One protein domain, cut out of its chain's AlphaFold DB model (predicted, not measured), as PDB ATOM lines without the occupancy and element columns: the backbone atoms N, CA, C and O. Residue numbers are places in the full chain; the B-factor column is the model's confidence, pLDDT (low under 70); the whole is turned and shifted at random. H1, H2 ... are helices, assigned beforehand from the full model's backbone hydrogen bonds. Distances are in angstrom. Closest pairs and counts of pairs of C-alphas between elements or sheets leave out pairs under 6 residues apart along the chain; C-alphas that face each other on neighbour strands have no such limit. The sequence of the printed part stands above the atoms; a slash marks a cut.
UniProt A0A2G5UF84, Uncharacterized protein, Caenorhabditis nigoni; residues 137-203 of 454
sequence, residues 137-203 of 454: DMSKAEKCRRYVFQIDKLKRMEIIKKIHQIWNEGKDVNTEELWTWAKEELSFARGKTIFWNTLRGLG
ATOM      1  N   ASP A 137     -48.772   4.171   3.197       80.75
ATOM      2  CA  ASP A 137     -49.342   5.520   3.081       80.75
ATOM      3  C   ASP A 137     -48.957   6.423   4.272       80.75
ATOM      4  O   ASP A 137     -49.230   7.624   4.280       80.75
ATOM      5  N   MET A 138     -48.317   5.860   5.304       84.94
ATOM      6  CA  MET A 138     -47.848   6.614   6.468       84.94
ATOM      7  C   MET A 138     -46.505   7.296   6.208       84.94
ATOM      8  O   MET A 138     -45.556   6.700   5.678       84.94
ATOM      9  N   SER A 139     -46.378   8.515   6.735       86.31
ATOM     10  CA  SER A 139     -45.086   9.200   6.812       86.31
ATOM     11  C   SER A 139     -44.092   8.435   7.697       86.31
ATOM     12  O   SER A 139     -44.465   7.645   8.567       86.31
ATOM     13  N   LYS A 140     -42.791   8.702   7.528       84.44
ATOM     14  CA  LYS A 140     -41.741   8.089   8.360       84.44
ATOM     15  C   LYS A 140     -41.936   8.381   9.853       84.44
ATOM     16  O   LYS A 140     -41.772   7.480  10.670       84.44
ATOM     17  N   ALA A 141     -42.327   9.606  10.204       83.00
ATOM     18  CA  ALA A 141     -42.589  10.000  11.589       83.00
ATOM     19  C   ALA A 141     -43.801   9.261  12.181       83.00
ATOM     20  O   ALA A 141     -43.755   8.790  13.315       83.00
ATOM     21  N   GLU A 142     -44.862   9.103  11.392       85.62
ATOM     22  CA  GLU A 142     -46.074   8.386  11.792       85.62
ATOM     23  C   GLU A 142     -45.818   6.887  11.993       85.62
ATOM     24  O   GLU A 142     -46.249   6.324  12.999       85.62
ATOM     25  N   LYS A 143     -45.015   6.265  11.118       89.12
ATOM     26  CA  LYS A 143     -44.535   4.884  11.298       89.12
ATOM     27  C   LYS A 143     -43.805   4.707  12.627       89.12
ATOM     28  O   LYS A 143     -44.113   3.782  13.371       89.12
ATOM     29  N   CYS A 144     -42.870   5.607  12.940       88.88
ATOM     30  CA  CYS A 144     -42.106   5.557  14.188       88.88
ATOM     31  C   CYS A 144     -43.028   5.645  15.415       88.88
ATOM     32  O   CYS A 144     -42.942   4.797  16.302       88.88
ATOM     33  N   ARG A 145     -43.978   6.596  15.427       87.06
ATOM     34  CA  ARG A 145     -44.979   6.718  16.505       87.06
ATOM     35  C   ARG A 145     -45.827   5.458  16.652       87.06
ATOM     36  O   ARG A 145     -46.035   4.984  17.765       87.06
ATOM     37  N   ARG A 146     -46.277   4.882  15.535       88.75
ATOM     38  CA  ARG A 146     -47.069   3.648  15.541       88.75
ATOM     39  C   ARG A 146     -46.290   2.466  16.114       88.75
ATOM     40  O   ARG A 146     -46.863   1.692  16.872       88.75
ATOM     41  N   TYR A 147     -45.011   2.314  15.772       90.44
ATOM     42  CA  TYR A 147     -44.191   1.231  16.322       90.44
ATOM     43  C   TYR A 147     -43.966   1.374  17.824       90.44
ATOM     44  O   TYR A 147     -44.052   0.376  18.532       90.44
ATOM     45  N   VAL A 148     -43.766   2.598  18.314       89.06
ATOM     46  CA  VAL A 148     -43.712   2.859  19.756       89.06
ATOM     47  C   VAL A 148     -45.036   2.515  20.419       89.06
ATOM     48  O   VAL A 148     -45.036   1.790  21.406       89.06
ATOM     49  N   PHE A 149     -46.163   2.955  19.851       87.38
ATOM     50  CA  PHE A 149     -47.494   2.684  20.403       87.38
ATOM     51  C   PHE A 149     -47.789   1.183  20.559       87.38
ATOM     52  O   PHE A 149     -48.472   0.778  21.491       87.38
ATOM     53  N   GLN A 150     -47.237   0.352  19.674       87.88
ATOM     54  CA  GLN A 150     -47.399  -1.107  19.690       87.88
ATOM     55  C   GLN A 150     -46.573  -1.825  20.768       87.88
ATOM     56  O   GLN A 150     -46.702  -3.038  20.915       87.88
ATOM     57  N   ILE A 151     -45.708  -1.112  21.485       88.06
ATOM     58  CA  ILE A 151     -44.868  -1.658  22.553       88.06
ATOM     59  C   ILE A 151     -45.449  -1.218  23.888       88.06
ATOM     60  O   ILE A 151     -45.860  -0.069  24.019       88.06
ATOM     61  N   ASP A 152     -45.461  -2.100  24.879       88.94
ATOM     62  CA  ASP A 152     -45.936  -1.759  26.218       88.94
ATOM     63  C   ASP A 152     -45.124  -0.617  26.864       88.94
ATOM     64  O   ASP A 152     -43.923  -0.472  26.611       88.94
ATOM     65  N   LYS A 153     -45.773   0.202  27.699       87.69
ATOM     66  CA  LYS A 153     -45.141   1.372  28.329       87.69
ATOM     67  C   LYS A 153     -43.935   0.975  29.188       87.69
ATOM     68  O   LYS A 153     -42.923   1.672  29.115       87.69
ATOM     69  N   LEU A 154     -43.994  -0.145  29.914       88.31
ATOM     70  CA  LEU A 154     -42.880  -0.611  30.750       88.31
ATOM     71  C   LEU A 154     -41.666  -0.974  29.891       88.31
ATOM     72  O   LEU A 154     -40.559  -0.516  30.150       88.31
ATOM     73  N   LYS A 155     -41.883  -1.687  28.779       90.56
ATOM     74  CA  LYS A 155     -40.804  -2.036  27.839       90.56
ATOM     75  C   LYS A 155     -40.147  -0.802  27.221       90.56
ATOM     76  O   LYS A 155     -38.938  -0.792  27.009       90.56
ATOM     77  N   ARG A 156     -40.922   0.252  26.934       88.31
ATOM     78  CA  ARG A 156     -40.366   1.533  26.451       88.31
ATOM     79  C   ARG A 156     -39.441   2.158  27.497       88.31
ATOM     80  O   ARG A 156     -38.366   2.623  27.131       88.31
ATOM     81  N   MET A 157     -39.857   2.158  28.765       84.81
ATOM     82  CA  MET A 157     -39.061   2.690  29.876       84.81
ATOM     83  C   MET A 157     -37.772   1.892  30.079       84.81
ATOM     84  O   MET A 157     -36.714   2.501  30.199       84.81
ATOM     85  N   GLU A 158     -37.830   0.562  30.016       91.62
ATOM     86  CA  GLU A 158     -36.638  -0.291  30.124       91.62
ATOM     87  C   GLU A 158     -35.638  -0.041  28.985       91.62
ATOM     88  O   GLU A 158     -34.438   0.068  29.231       91.62
ATOM     89  N   ILE A 159     -36.105   0.143  27.741       90.69
ATOM     90  CA  ILE A 159     -35.223   0.507  26.613       90.69
ATOM     91  C   ILE A 159     -34.522   1.847  26.875       90.69
ATOM     92  O   ILE A 159     -33.317   1.961  26.657       90.69
ATOM     93  N   ILE A 160     -35.261   2.857  27.344       86.19
ATOM     94  CA  ILE A 160     -34.700   4.177  27.675       86.19
ATOM     95  C   ILE A 160     -33.666   4.047  28.801       86.19
ATOM     96  O   ILE A 160     -32.548   4.541  28.664       86.19
ATOM     97  N   LYS A 161     -34.009   3.326  29.873       84.88
ATOM     98  CA  LYS A 161     -33.134   3.081  31.025       84.88
ATOM     99  C   LYS A 161     -31.846   2.372  30.615       84.88
ATOM    100  O   LYS A 161     -30.772   2.775  31.048       84.88
ATOM    101  N   LYS A 162     -31.927   1.369  29.735       90.94
ATOM    102  CA  LYS A 162     -30.746   0.663  29.225       90.94
ATOM    103  C   LYS A 162     -29.835   1.576  28.408       90.94
ATOM    104  O   LYS A 162     -28.620   1.507  28.560       90.94
ATOM    105  N   ILE A 163     -30.405   2.441  27.568       86.12
ATOM    106  CA  ILE A 163     -29.640   3.448  26.817       86.12
ATOM    107  C   ILE A 163     -28.904   4.389  27.778       86.12
ATOM    108  O   ILE A 163     -27.713   4.629  27.594       86.12
ATOM    109  N   HIS A 164     -29.586   4.880  28.815       78.69
ATOM    110  CA  HIS A 164     -28.975   5.759  29.818       78.69
ATOM    111  C   HIS A 164     -27.905   5.045  30.641       78.69
ATOM    112  O   HIS A 164     -26.857   5.627  30.886       78.69
ATOM    113  N   GLN A 165     -28.104   3.773  30.989       82.19
ATOM    114  CA  GLN A 165     -27.071   2.963  31.636       82.19
ATOM    115  C   GLN A 165     -25.805   2.875  30.769       82.19
ATOM    116  O   GLN A 165     -24.707   3.095  31.267       82.19
ATOM    117  N   ILE A 166     -25.950   2.594  29.469       82.88
ATOM    118  CA  ILE A 166     -24.817   2.519  28.531       82.88
ATOM    119  C   ILE A 166     -24.067   3.859  28.470       82.88
ATOM    120  O   ILE A 166     -22.837   3.874  28.435       82.88
ATOM    121  N   TRP A 167     -24.794   4.979  28.488       76.19
ATOM    122  CA  TRP A 167     -24.190   6.311  28.532       76.19
ATOM    123  C   TRP A 167     -23.477   6.596  29.854       76.19
ATOM    124  O   TRP A 167     -22.356   7.092  29.817       76.19
ATOM    125  N   ASN A 168     -24.068   6.220  30.992       68.00
ATOM    126  CA  ASN A 168     -23.439   6.348  32.311       68.00
ATOM    127  C   ASN A 168     -22.155   5.510  32.425       68.00
ATOM    128  O   ASN A 168     -21.240   5.876  33.151       68.00
ATOM    129  N   GLU A 169     -22.060   4.402  31.685       74.44
ATOM    130  CA  GLU A 169     -20.843   3.587  31.571       74.44
ATOM    131  C   GLU A 169     -19.794   4.172  30.602       74.44
ATOM    132  O   GLU A 169     -18.768   3.537  30.352       74.44
ATOM    133  N   GLY A 170     -20.046   5.340  29.998       68.12
ATOM    134  CA  GLY A 170     -19.129   5.966  29.045       68.12
ATOM    135  C   GLY A 170     -19.035   5.237  27.697       68.12
ATOM    136  O   GLY A 170     -18.053   5.400  26.971       68.12
ATOM    137  N   LYS A 171     -20.040   4.430  27.329       76.06
ATOM    138  CA  LYS A 171     -20.050   3.640  26.084       76.06
ATOM    139  C   LYS A 171     -21.014   4.208  25.045       76.06
ATOM    140  O   LYS A 171     -22.063   4.771  25.355       76.06
ATOM    141  N   ASP A 172     -20.669   4.040  23.767       77.75
ATOM    142  CA  ASP A 172     -21.577   4.364  22.665       77.75
ATOM    143  C   ASP A 172     -22.647   3.265  22.540       77.75
ATOM    144  O   ASP A 172     -22.362   2.072  22.644       77.75
ATOM    145  N   VAL A 173     -23.892   3.652  22.251       85.12
ATOM    146  CA  VAL A 173     -24.981   2.685  22.055       85.12
ATOM    147  C   VAL A 173     -24.807   1.954  20.727       85.12
ATOM    148  O   VAL A 173     -25.046   2.518  19.651       85.12
ATOM    149  N   ASN A 174     -24.477   0.668  20.796       89.12
ATOM    150  CA  ASN A 174     -24.570  -0.228  19.656       89.12
ATOM    151  C   ASN A 174     -26.032  -0.665  19.460       89.12
ATOM    152  O   ASN A 174     -26.623  -1.344  20.295       89.12
ATOM    153  N   THR A 175     -26.635  -0.270  18.335       88.56
ATOM    154  CA  THR A 175     -28.039  -0.600  18.034       88.56
ATOM    155  C   THR A 175     -28.264  -2.104  17.846       88.56
ATOM    156  O   THR A 175     -29.379  -2.563  18.080       88.56
ATOM    157  N   GLU A 176     -27.247  -2.861  17.420       90.62
ATOM    158  CA  GLU A 176     -27.349  -4.321  17.292       90.62
ATOM    159  C   GLU A 176     -27.424  -4.980  18.666       90.62
ATOM    160  O   GLU A 176     -28.378  -5.693  18.947       90.62
ATOM    161  N   GLU A 177     -26.471  -4.669  19.543       92.50
ATOM    162  CA  GLU A 177     -26.433  -5.203  20.908       92.50
ATOM    163  C   GLU A 177     -27.679  -4.798  21.695       92.50
ATOM    164  O   GLU A 177     -28.291  -5.630  22.357       92.50
ATOM    165  N   LEU A 178     -28.115  -3.542  21.562       94.25
ATOM    166  CA  LEU A 178     -29.336  -3.065  22.203       94.25
ATOM    167  C   LEU A 178     -30.587  -3.792  21.676       94.25
ATOM    168  O   LEU A 178     -31.521  -4.038  22.435       94.25
ATOM    169  N   TRP A 179     -30.626  -4.140  20.387       95.50
ATOM    170  CA  TRP A 179     -31.727  -4.917  19.814       95.50
ATOM    171  C   TRP A 179     -31.714  -6.375  20.285       95.50
ATOM    172  O   TRP A 179     -32.778  -6.897  20.617       95.50
ATOM    173  N   THR A 180     -30.541  -7.012  20.338       95.19
ATOM    174  CA  THR A 180     -30.366  -8.375  20.868       95.19
ATOM    175  C   THR A 180     -30.791  -8.440  22.331       95.19
ATOM    176  O   THR A 180     -31.666  -9.231  22.674       95.19
ATOM    177  N   TRP A 181     -30.315  -7.501  23.152       96.31
ATOM    178  CA  TRP A 181     -30.751  -7.348  24.539       96.31
ATOM    179  C   TRP A 181     -32.273  -7.163  24.648       96.31
ATOM    180  O   TRP A 181     -32.931  -7.845  25.427       96.31
ATOM    181  N   ALA A 182     -32.878  -6.297  23.824       94.56
ATOM    182  CA  ALA A 182     -34.328  -6.091  23.853       94.56
ATOM    183  C   ALA A 182     -35.113  -7.348  23.426       94.56
ATOM    184  O   ALA A 182     -36.243  -7.561  23.871       94.56
ATOM    185  N   LYS A 183     -34.548  -8.184  22.551       94.56
ATOM    186  CA  LYS A 183     -35.137  -9.470  22.165       94.56
ATOM    187  C   LYS A 183     -35.126 -10.471  23.311       94.56
ATOM    188  O   LYS A 183     -36.148 -11.118  23.527       94.56
ATOM    189  N   GLU A 184     -33.999 -10.581  23.998       94.31
ATOM    190  CA  GLU A 184     -33.766 -11.556  25.063       94.31
ATOM    191  C   GLU A 184     -34.518 -11.162  26.340       94.31
ATOM    192  O   GLU A 184     -35.333 -11.936  26.835       94.31
ATOM    193  N   GLU A 185     -34.352  -9.919  26.796       93.50
ATOM    194  CA  GLU A 185     -34.849  -9.459  28.100       93.50
ATOM    195  C   GLU A 185     -36.282  -8.914  28.053       93.50
ATOM    196  O   GLU A 185     -37.042  -9.025  29.012       93.50
ATOM    197  N   LEU A 186     -36.691  -8.314  26.928       92.62
ATOM    198  CA  LEU A 186     -38.016  -7.687  26.792       92.62
ATOM    199  C   LEU A 186     -38.954  -8.466  25.860       92.62
ATOM    200  O   LEU A 186     -40.051  -7.983  25.540       92.62
ATOM    201  N   SER A 187     -38.535  -9.644  25.385       91.94
ATOM    202  CA  SER A 187     -39.233 -10.431  24.358       91.94
ATOM    203  C   SER A 187     -39.635  -9.579  23.142       91.94
ATOM    204  O   SER A 187     -40.779  -9.627  22.673       91.94
ATOM    205  N   PHE A 188     -38.742  -8.706  22.659       90.88
ATOM    206  CA  PHE A 188     -39.049  -7.825  21.532       90.88
ATOM    207  C   PHE A 188     -39.215  -8.624  20.229       90.88
ATOM    208  O   PHE A 188     -38.253  -8.997  19.566       90.88
ATOM    209  N   ALA A 189     -40.458  -8.847  19.804       87.81
ATOM    210  CA  ALA A 189     -40.777  -9.772  18.711       87.81
ATOM    211  C   ALA A 189     -40.343  -9.325  17.297       87.81
ATOM    212  O   ALA A 189     -40.519 -10.072  16.336       87.81
ATOM    213  N   ARG A 190     -39.840  -8.096  17.111       89.81
ATOM    214  CA  ARG A 190     -39.660  -7.505  15.772       89.81
ATOM    215  C   ARG A 190     -38.203  -7.399  15.333       89.81
ATOM    216  O   ARG A 190     -37.272  -7.376  16.133       89.81
ATOM    217  N   GLY A 191     -38.019  -7.309  14.017       91.56
ATOM    218  CA  GLY A 191     -36.704  -7.158  13.399       91.56
ATOM    219  C   GLY A 191     -36.040  -5.806  13.684       91.56
ATOM    220  O   GLY A 191     -36.705  -4.820  14.024       91.56
ATOM    221  N   LYS A 192     -34.726  -5.757  13.461       91.06
ATOM    222  CA  LYS A 192     -33.846  -4.602  13.697       91.06
ATOM    223  C   LYS A 192     -34.354  -3.293  13.085       91.06
ATOM    224  O   LYS A 192     -34.343  -2.257  13.737       91.06
ATOM    225  N   THR A 193     -34.865  -3.324  11.854       91.88
ATOM    226  CA  THR A 193     -35.394  -2.123  11.180       91.88
ATOM    227  C   THR A 193     -36.576  -1.512  11.929       91.88
ATOM    228  O   THR A 193     -36.705  -0.290  12.010       91.88
ATOM    229  N   ILE A 194     -37.446  -2.350  12.499       92.50
ATOM    230  CA  ILE A 194     -38.580  -1.870  13.290       92.50
ATOM    231  C   ILE A 194     -38.085  -1.353  14.636       92.50
ATOM    232  O   ILE A 194     -38.518  -0.281  15.041       92.50
ATOM    233  N   PHE A 195     -37.132  -2.042  15.267       94.38
ATOM    234  CA  PHE A 195     -36.486  -1.563  16.489       94.38
ATOM    235  C   PHE A 195     -35.854  -0.177  16.302       94.38
ATOM    236  O   PHE A 195     -36.088   0.731  17.093       94.38
ATOM    237  N   TRP A 196     -35.159   0.050  15.188       92.81
ATOM    238  CA  TRP A 196     -34.611   1.362  14.852       92.81
ATOM    239  C   TRP A 196     -35.681   2.453  14.709       92.81
ATOM    240  O   TRP A 196     -35.520   3.569  15.203       92.81
ATOM    241  N   ASN A 197     -36.798   2.145  14.045       92.25
ATOM    242  CA  ASN A 197     -37.911   3.088  13.931       92.25
ATOM    243  C   ASN A 197     -38.606   3.317  15.283       92.25
ATOM    244  O   ASN A 197     -39.076   4.424  15.539       92.25
ATOM    245  N   THR A 198     -38.639   2.307  16.153       92.88
ATOM    246  CA  THR A 198     -39.073   2.445  17.545       92.88
ATOM    247  C   THR A 198     -38.174   3.421  18.292       92.88
ATOM    248  O   THR A 198     -38.698   4.363  18.875       92.88
ATOM    249  N   LEU A 199     -36.846   3.273  18.226       92.06
ATOM    250  CA  LEU A 199     -35.905   4.204  18.864       92.06
ATOM    251  C   LEU A 199     -36.132   5.645  18.387       92.06
ATOM    252  O   LEU A 199     -36.245   6.556  19.202       92.06
ATOM    253  N   ARG A 200     -36.323   5.844  17.077       90.06
ATOM    254  CA  ARG A 200     -36.695   7.155  16.514       90.06
ATOM    255  C   ARG A 200     -38.021   7.687  17.041       90.06
ATOM    256  O   ARG A 200     -38.153   8.892  17.236       90.06
ATOM    257  N   GLY A 201     -39.004   6.814  17.235       87.44
ATOM    258  CA  GLY A 201     -40.295   7.180  17.812       87.44
ATOM    259  C   GLY A 201     -40.206   7.519  19.300       87.44
ATOM    260  O   GLY A 201     -40.963   8.368  19.753       87.44
ATOM    261  N   LEU A 202     -39.281   6.887  20.033       85.06
ATOM    262  CA  LEU A 202     -38.965   7.184  21.436       85.06
ATOM    263  C   LEU A 202     -38.162   8.480  21.598       85.06
ATOM    264  O   LEU A 202     -37.916   8.905  22.718       85.06
ATOM    265  N   GLY A 203     -37.765   9.110  20.490       82.38
ATOM    266  CA  GLY A 203     -37.013  10.356  20.507       82.38
ATOM    267  C   GLY A 203     -35.505  10.179  20.377       82.38
ATOM    268  O   GLY A 203     -34.802  11.151  20.586       82.38
TER     269      GLY A 203
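What this domain is: This is residues 137 to 203 of the 454 residues of an uncharacterized protein of Caenorhabditis nigoni (UniProt A0A2G5UF84). H4 bridges two helices, beginning beside H3 and ending beside H1, at nearly right angles to both, while the longest helix, H2, lies away from H4 and near H3. The 67 printed residues include four named helices, in the order H1 H2 H3 H4, and no named strand: all helix. The whole is compact, with a radius of gyration of the C-alphas of 11.8 A, and spans 40 by 21 by 20 A.

How they stand to each other: Start at H1, residues 140 to 149; it touches H4, residues 192 to 201, about perpendicular at 87 degrees, closest at C-alphas 144 and 201, 4.4 A. H2, residues 153 to 168, is close but not clearly touching H3, residues 175 to 185: C-alphas 159 and 182 are closest, 7.2 A. H3 touches H4 at 84 degrees, about perpendicular, closest at C-alphas 179 and 192, 6.5 A. H1 and H3 are apart, as are H2 and H4. In each helix every O i to N i+4 pair is within hydrogen-bond range.

Where its parts are: Find C-alpha 140 at (-41.741, 8.089, 8.360), where H1 begins; H2 runs 22.6 A, H3 15.0 A, and H4 ends at C-alpha 201, (-40.295, 7.180, 17.812).

The domain as a whole: The C-alphas of Asp 137 and Glu 169 are farthest apart, 40.3 A. The printed part has no cut and no long link; residues 168 and 170 are under pLDDT 70.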